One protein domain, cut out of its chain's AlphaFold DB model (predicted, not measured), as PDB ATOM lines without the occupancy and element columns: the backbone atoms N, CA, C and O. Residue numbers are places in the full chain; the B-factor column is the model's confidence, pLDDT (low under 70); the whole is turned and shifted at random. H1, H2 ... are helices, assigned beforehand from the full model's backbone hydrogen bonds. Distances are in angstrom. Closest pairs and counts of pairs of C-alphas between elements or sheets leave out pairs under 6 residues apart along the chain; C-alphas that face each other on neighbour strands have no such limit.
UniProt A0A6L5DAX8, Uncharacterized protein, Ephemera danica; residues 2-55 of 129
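AT A GLANCE: This is residues 2 to 55 of the 129 residues of an uncharacterized protein of Ephemera danica (UniProt A0A6L5DAX8). One long helix, H2, makes the length of a rod; before it the chain folds back, so that the small helix H1 comes near H2 at Asn 23, inside H2 and not at its end, while after H2 the small helix H3 sits crosswise near its last residues, by Cys 41. The loop of residues 8 to 14 sticks out. The printed part has 54 residues with three named helices, H1, H2, H3 in chain order, and no named strand: all helix. It is extended, with a radius of gyration of the C-alphas of 16.9 A, and spans 46 by 19 by 11 A.

HOW THE PARTS SIT: H2, residues 16 to 42, has a kink of 28 degrees near residue 27. H3, residues 48 to 53, is close to H2 but not clearly touching, about perpendicular at 85 degrees; the closest C-alphas, of Cys 41 and Asp 50, are 5.4 A apart. H1, residues 2 to 5, is close to H2 but not clearly touching; the closest C-alphas, of Leu 4 and Asn 23, are 7.5 A apart. H1 and H3 are apart. In H3 every O i to N i+4 pair is within hydrogen-bond range, in H2 21 of 23; H1 is too short for such a pair.

IN THESE COORDINATES: H2 measures 39.4 A, from C-alpha 16 at (-61.738, -35.122, 8.191) to C-alpha 42 at (-30.289, -14.376, -3.484). H3 measures 8.7 A and H1 5.7 A.

THE WHOLE: The C-alphas farthest apart, of Ser 10 and Asn 44, are 47.7 A apart. The printed part has no cut. The link from H2 to H3 is tight, that from H1 to H2 short. In this model pLDDT is under 70 at residues 2 to 14 and 44 to 46.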
ATOM      1  N   PHE A   2     -42.214 -38.740   7.946       45.56
ATOM      2  CA  PHE A   2     -42.426 -38.961   9.393       45.56
ATOM      3  C   PHE A   2     -43.638 -38.222  10.004       45.56
ATOM      4  O   PHE A   2     -44.308 -38.776  10.869       45.56
ATOM      5  N   SER A   3     -44.005 -37.036   9.501       53.38
ATOM      6  CA  SER A   3     -45.202 -36.302   9.967       53.38
ATOM      7  C   SER A   3     -46.532 -37.017   9.695       53.38
ATOM      8  O   SER A   3     -47.513 -36.779  10.388       53.38
ATOM      9  N   LEU A   4     -46.578 -37.907   8.698       56.75
ATOM     10  CA  LEU A   4     -47.804 -38.612   8.302       56.75
ATOM     11  C   LEU A   4     -48.062 -39.882   9.127       56.75
ATOM     12  O   LEU A   4     -49.114 -40.492   8.984       56.75
ATOM     13  N   ALA A   5     -47.139 -40.267  10.014       57.12
ATOM     14  CA  ALA A   5     -47.298 -41.423  10.900       57.12
ATOM     15  C   ALA A   5     -48.123 -41.110  12.165       57.12
ATOM     16  O   ALA A   5     -48.700 -42.011  12.772       57.12
ATOM     17  N   ILE A   6     -48.177 -39.836  12.564       61.81
ATOM     18  CA  ILE A   6     -48.915 -39.347  13.737       61.81
ATOM     19  C   ILE A   6     -50.440 -39.481  13.595       61.81
ATOM     20  O   ILE A   6     -51.095 -39.767  14.585       61.81
ATOM     21  N   PRO A   7     -51.055 -39.337  12.412       60.06
ATOM     22  CA  PRO A   7     -52.492 -39.561  12.311       60.06
ATOM     23  C   PRO A   7     -52.902 -41.048  12.285       60.06
ATOM     24  O   PRO A   7     -54.031 -41.357  12.632       60.06
ATOM     25  N   TYR A   8     -52.024 -41.999  11.932       63.28
ATOM     26  CA  TYR A   8     -52.404 -43.424  11.794       63.28
ATOM     27  C   TYR A   8     -52.448 -44.213  13.125       63.28
ATOM     28  O   TYR A   8     -52.733 -45.406  13.157       63.28
ATOM     29  N   GLN A   9     -52.121 -43.570  14.240       65.25
ATOM     30  CA  GLN A   9     -52.070 -44.186  15.569       65.25
ATOM     31  C   GLN A   9     -53.466 -44.199  16.206       65.25
ATOM     32  O   GLN A   9     -54.238 -43.253  16.080       65.25
ATOM     33  N   SER A  10     -53.789 -45.283  16.912       61.59
ATOM     34  CA  SER A  10     -55.147 -45.611  17.375       61.59
ATOM     35  C   SER A  10     -55.756 -44.649  18.407       61.59
ATOM     36  O   SER A  10     -56.918 -44.814  18.761       61.59
ATOM     37  N   TRP A  11     -54.992 -43.684  18.920       61.66
ATOM     38  CA  TRP A  11     -55.398 -42.739  19.970       61.66
ATOM     39  C   TRP A  11     -55.704 -41.319  19.453       61.66
ATOM     40  O   TRP A  11     -55.901 -40.415  20.261       61.66
ATOM     41  N   TYR A  12     -55.745 -41.106  18.132       66.94
ATOM     42  CA  TYR A  12     -56.103 -39.820  17.517       66.94
ATOM     43  C   TYR A  12     -57.501 -39.867  16.879       66.94
ATOM     44  O   TYR A  12     -57.733 -40.594  15.914       66.94
ATOM     45  N   GLU A  13     -58.434 -39.059  17.391       67.31
ATOM     46  CA  GLU A  13     -59.739 -38.844  16.753       67.31
ATOM     47  C   GLU A  13     -59.584 -37.988  15.489       67.31
ATOM     48  O   GLU A  13     -59.012 -36.897  15.496       67.31
ATOM     49  N   TYR A  14     -60.074 -38.514  14.367       67.75
ATOM     50  CA  TYR A  14     -59.807 -37.975  13.038       67.75
ATOM     51  C   TYR A  14     -60.836 -36.908  12.633       67.75
ATOM     52  O   TYR A  14     -61.944 -37.219  12.182       67.75
ATOM     53  N   GLY A  15     -60.447 -35.635  12.697       77.38
ATOM     54  CA  GLY A  15     -61.135 -34.560  11.981       77.38
ATOM     55  C   GLY A  15     -60.865 -34.669  10.474       77.38
ATOM     56  O   GLY A  15     -59.736 -34.471  10.015       77.38
ATOM     57  N   LYS A  16     -61.883 -34.995   9.663       77.12
ATOM     58  CA  LYS A  16     -61.738 -35.122   8.191       77.12
ATOM     59  C   LYS A  16     -61.191 -33.844   7.541       77.12
ATOM     60  O   LYS A  16     -60.391 -33.919   6.616       77.12
ATOM     61  N   ILE A  17     -61.620 -32.686   8.038       83.06
ATOM     62  CA  ILE A  17     -61.152 -31.378   7.571       83.06
ATOM     63  C   ILE A  17     -59.704 -31.116   8.002       83.06
ATOM     64  O   ILE A  17     -58.862 -30.823   7.157       83.06
ATOM     65  N   ASP A  18     -59.385 -31.324   9.279       80.31
ATOM     66  CA  ASP A  18     -58.072 -31.009   9.854       80.31
ATOM     67  C   ASP A  18     -56.959 -31.860   9.238       80.31
ATOM     68  O   ASP A  18     -55.879 -31.366   8.913       80.31
ATOM     69  N   SER A  19     -57.247 -33.138   8.993       77.31
ATOM     70  CA  SER A  19     -56.317 -34.057   8.334       77.31
ATOM     71  C   SER A  19     -56.040 -33.695   6.871       77.31
ATOM     72  O   SER A  19     -54.894 -33.791   6.426       77.31
ATOM     73  N   GLY A  20     -57.053 -33.230   6.132       80.31
ATOM     74  CA  GLY A  20     -56.894 -32.756   4.756       80.31
ATOM     75  C   GLY A  20     -56.000 -31.518   4.681       80.31
ATOM     76  O   GLY A  20     -55.063 -31.478   3.879       80.31
ATOM     77  N   PHE A  21     -56.234 -30.547   5.572       84.69
ATOM     78  CA  PHE A  21     -55.386 -29.362   5.690       84.69
ATOM     79  C   PHE A  21     -53.960 -29.726   6.105       84.69
ATOM     80  O   PHE A  21     -53.017 -29.295   5.446       84.69
ATOM     81  N   TYR A  22     -53.774 -30.561   7.128       80.19
ATOM     82  CA  TYR A  22     -52.439 -30.964   7.577       80.19
ATOM     83  C   TYR A  22     -51.643 -31.683   6.479       80.19
ATOM     84  O   TYR A  22     -50.468 -31.382   6.251       80.19
ATOM     85  N   ASN A  23     -52.284 -32.597   5.748       79.75
ATOM     86  CA  ASN A  23     -51.636 -33.335   4.667       79.75
ATOM     87  C   ASN A  23     -51.209 -32.416   3.509       79.75
ATOM     88  O   ASN A  23     -50.098 -32.545   3.002       79.75
ATOM     89  N   GLY A  24     -52.057 -31.456   3.122       82.94
ATOM     90  CA  GLY A  24     -51.737 -30.509   2.049       82.94
ATOM     91  C   GLY A  24     -50.718 -29.442   2.462       82.94
ATOM     92  O   GLY A  24     -49.743 -29.196   1.753       82.94
ATOM     93  N   PHE A  25     -50.913 -28.817   3.625       85.88
ATOM     94  CA  PHE A  25     -50.125 -27.658   4.045       85.88
ATOM     95  C   PHE A  25     -48.779 -28.016   4.666       85.88
ATOM     96  O   PHE A  25     -47.870 -27.195   4.605       85.88
ATOM     97  N   SER A  26     -48.601 -29.215   5.224       83.69
ATOM     98  CA  SER A  26     -47.310 -29.607   5.812       83.69
ATOM     99  C   SER A  26     -46.177 -29.581   4.783       83.69
ATOM    100  O   SER A  26     -45.118 -29.003   5.032       83.69
ATOM    101  N   HIS A  27     -46.412 -30.147   3.597       82.38
ATOM    102  CA  HIS A  27     -45.429 -30.132   2.519       82.38
ATOM    103  C   HIS A  27     -45.261 -28.729   1.919       82.38
ATOM    104  O   HIS A  27     -44.139 -28.304   1.655       82.38
ATOM    105  N   LEU A  28     -46.358 -27.979   1.757       89.12
ATOM    106  CA  LEU A  28     -46.305 -26.607   1.244       89.12
ATOM    107  C   LEU A  28     -45.543 -25.668   2.183       89.12
ATOM    108  O   LEU A  28     -44.701 -24.911   1.717       89.12
ATOM    109  N   GLY A  29     -45.785 -25.744   3.492       89.38
ATOM    110  CA  GLY A  29     -45.082 -24.944   4.492       89.38
ATOM    111  C   GLY A  29     -43.581 -25.222   4.497       89.38
ATOM    112  O   GLY A  29     -42.786 -24.287   4.549       89.38
ATOM    113  N   TRP A  30     -43.183 -26.490   4.347       87.44
ATOM    114  CA  TRP A  30     -41.773 -26.856   4.200       87.44
ATOM    115  C   TRP A  30     -41.148 -26.269   2.930       87.44
ATOM    116  O   TRP A  30     -40.110 -25.612   2.999       87.44
ATOM    117  N   VAL A  31     -41.793 -26.451   1.772       90.50
ATOM    118  CA  VAL A  31     -41.285 -25.941   0.486       90.50
ATOM    119  C   VAL A  31     -41.219 -24.413   0.479       90.50
ATOM    120  O   VAL A  31     -40.230 -23.853   0.012       90.50
ATOM    121  N   LEU A  32     -42.225 -23.732   1.030       93.31
ATOM    122  CA  LEU A  32     -42.234 -22.275   1.176       93.31
ATOM    123  C   LEU A  32     -41.130 -21.795   2.120       93.31
ATOM    124  O   LEU A  32     -40.454 -20.821   1.801       93.31
ATOM    125  N   GLY A  33     -40.901 -22.496   3.233       90.06
ATOM    126  CA  GLY A  33     -39.797 -22.202   4.144       90.06
ATOM    127  C   GLY A  33     -38.436 -22.306   3.454       90.06
ATOM    128  O   GLY A  33     -37.635 -21.377   3.530       90.06
ATOM    129  N   VAL A  34     -38.194 -23.389   2.711       88.06
ATOM    130  CA  VAL A  34     -36.951 -23.563   1.938       88.06
ATOM    131  C   VAL A  34     -36.828 -22.507   0.832       88.06
ATOM    132  O   VAL A  34     -35.765 -21.913   0.666       88.06
ATOM    133  N   SER A  35     -37.913 -22.222   0.106       89.56
ATOM    134  CA  SER A  35     -37.955 -21.187  -0.936       89.56
ATOM    135  C   SER A  35     -37.612 -19.803  -0.382       89.56
ATOM    136  O   SER A  35     -36.806 -19.080  -0.966       89.56
ATOM    137  N   TRP A  36     -38.149 -19.457   0.791       89.81
ATOM    138  CA  TRP A  36     -37.837 -18.204   1.471       89.81
ATOM    139  C   TRP A  36     -36.352 -18.092   1.827       89.81
ATOM    140  O   TRP A  36     -35.751 -17.041   1.617       89.81
ATOM    141  N   VAL A  37     -35.732 -19.176   2.306       86.75
ATOM    142  CA  VAL A  37     -34.287 -19.204   2.589       86.75
ATOM    143  C   VAL A  37     -33.474 -18.957   1.316       86.75
ATOM    144  O   VAL A  37     -32.550 -18.143   1.334       86.75
ATOM    145  N   ILE A  38     -33.834 -19.599   0.202       86.88
ATOM    146  CA  ILE A  38     -33.168 -19.392  -1.095       86.88
ATOM    147  C   ILE A  38     -33.319 -17.933  -1.547       86.88
ATOM    148  O   ILE A  38     -32.340 -17.305  -1.957       86.88
ATOM    149  N   PHE A  39     -34.524 -17.371  -1.424       86.88
ATOM    150  CA  PHE A  39     -34.802 -15.976  -1.755       86.88
ATOM    151  C   PHE A  39     -33.968 -15.010  -0.899       86.88
ATOM    152  O   PHE A  39     -33.323 -14.107  -1.437       86.88
ATOM    153  N   ALA A  40     -33.884 -15.249   0.411       85.06
ATOM    154  CA  ALA A  40     -33.071 -14.453   1.328       85.06
ATOM    155  C   ALA A  40     -31.568 -14.499   0.986       85.06
ATOM    156  O   ALA A  40     -30.895 -13.467   1.069       85.06
ATOM    157  N   CYS A  41     -31.051 -15.655   0.549       80.19
ATOM    158  CA  CYS A  41     -29.671 -15.776   0.065       80.19
ATOM    159  C   CYS A  41     -29.467 -14.986  -1.239       80.19
ATOM    160  O   CYS A  41     -28.512 -14.224  -1.357       80.19
ATOM    161  N   SER A  42     -30.405 -15.072  -2.191       80.00
ATOM    162  CA  SER A  42     -30.289 -14.376  -3.484       80.00
ATOM    163  C   SER A  42     -30.249 -12.846  -3.369       80.00
ATOM    164  O   SER A  42     -29.593 -12.178  -4.166       80.00
ATOM    165  N   GLN A  43     -30.893 -12.283  -2.342       80.94
ATOM    166  CA  GLN A  43     -30.930 -10.841  -2.105       80.94
ATOM    167  C   GLN A  43     -29.700 -10.330  -1.323       80.94
ATOM    168  O   GLN A  43     -29.680  -9.161  -0.950       80.94
ATOM    169  N   ASN A  44     -28.683 -11.163  -1.039       68.75
ATOM    170  CA  ASN A  44     -27.528 -10.851  -0.170       68.75
ATOM    171  C   ASN A  44     -27.899 -10.424   1.273       68.75
ATOM    172  O   ASN A  44     -27.064  -9.905   2.008       68.75
ATOM    173  N   HIS A  45     -29.138 -10.672   1.714       67.50
ATOM    174  CA  HIS A  45     -29.596 -10.397   3.085       67.50
ATOM    175  C   HIS A  45     -29.546 -11.655   3.980       67.50
ATOM    176  O   HIS A  45     -30.057 -11.648   5.096       67.50
ATOM    177  N   GLY A  46     -28.929 -12.745   3.502       63.47
ATOM    178  CA  GLY A  46     -28.874 -14.049   4.176       63.47
ATOM    179  C   GLY A  46     -27.883 -14.159   5.343       63.47
ATOM    180  O   GLY A  46     -27.879 -15.169   6.049       63.47
ATOM    181  N   GLY A  47     -27.043 -13.144   5.573       73.69
ATOM    182  CA  GLY A  47     -26.081 -13.126   6.680       73.69
ATOM    183  C   GLY A  47     -25.200 -14.393   6.727       73.69
ATOM    184  O   GLY A  47     -24.687 -14.814   5.691       73.69
ATOM    185  N   PRO A  48     -25.012 -15.043   7.895       73.38
ATOM    186  CA  PRO A  48     -24.147 -16.223   8.020       73.38
ATOM    187  C   PRO A  48     -24.641 -17.452   7.237       73.38
ATOM    188  O   PRO A  48     -23.842 -18.337   6.935       73.38
ATOM    189  N   ILE A  49     -25.930 -17.516   6.885       76.25
ATOM    190  CA  ILE A  49     -26.511 -18.639   6.131       76.25
ATOM    191  C   ILE A  49     -25.956 -18.656   4.703       76.25
ATOM    192  O   ILE A  49     -25.619 -19.724   4.199       76.25
ATOM    193  N   ASP A  50     -25.775 -17.484   4.090       76.25
ATOM    194  CA  ASP A  50     -25.206 -17.359   2.746       76.25
ATOM    195  C   ASP A  50     -23.742 -17.839   2.698       76.25
ATOM    196  O   ASP A  50     -23.358 -18.608   1.820       76.25
ATOM    197  N   SER A  51     -22.941 -17.509   3.718       74.31
ATOM    198  CA  SER A  51     -21.560 -18.010   3.834       74.31
ATOM    199  C   SER A  51     -21.479 -19.525   4.041       74.31
ATOM    200  O   SER A  51     -20.589 -20.172   3.487       74.31
ATOM    201  N   ILE A  52     -22.401 -20.112   4.814       79.75
ATOM    202  CA  ILE A  52     -22.465 -21.570   4.998       79.75
ATOM    203  C   ILE A  52     -22.857 -22.256   3.687       79.75
ATOM    204  O   ILE A  52     -22.269 -23.283   3.344       79.75
ATOM    205  N   LEU A  53     -23.827 -21.701   2.956       71.62
ATOM    206  CA  LEU A  53     -24.367 -22.307   1.738       71.62
ATOM    207  C   LEU A  53     -23.446 -22.121   0.519       71.62
ATOM    208  O   LEU A  53     -23.387 -22.993  -0.344       71.62
ATOM    209  N   SER A  54     -22.683 -21.027   0.477       73.94
ATOM    210  CA  SER A  54     -21.671 -20.743  -0.553       73.94
ATOM    211  C   SER A  54     -20.369 -21.542  -0.357       73.94
ATOM    212  O   SER A  54     -19.436 -21.482  -1.164       73.94
ATOM    213  N   TRP A  55     -20.270 -22.342   0.709       79.19
ATOM    214  CA  TRP A  55     -19.060 -23.102   0.983       79.19
ATOM    215  C   TRP A  55     -18.829 -24.198  -0.074       79.19
ATOM    216  O   TRP A  55     -19.643 -25.099  -0.276       79.19
TER     217      TRP A  55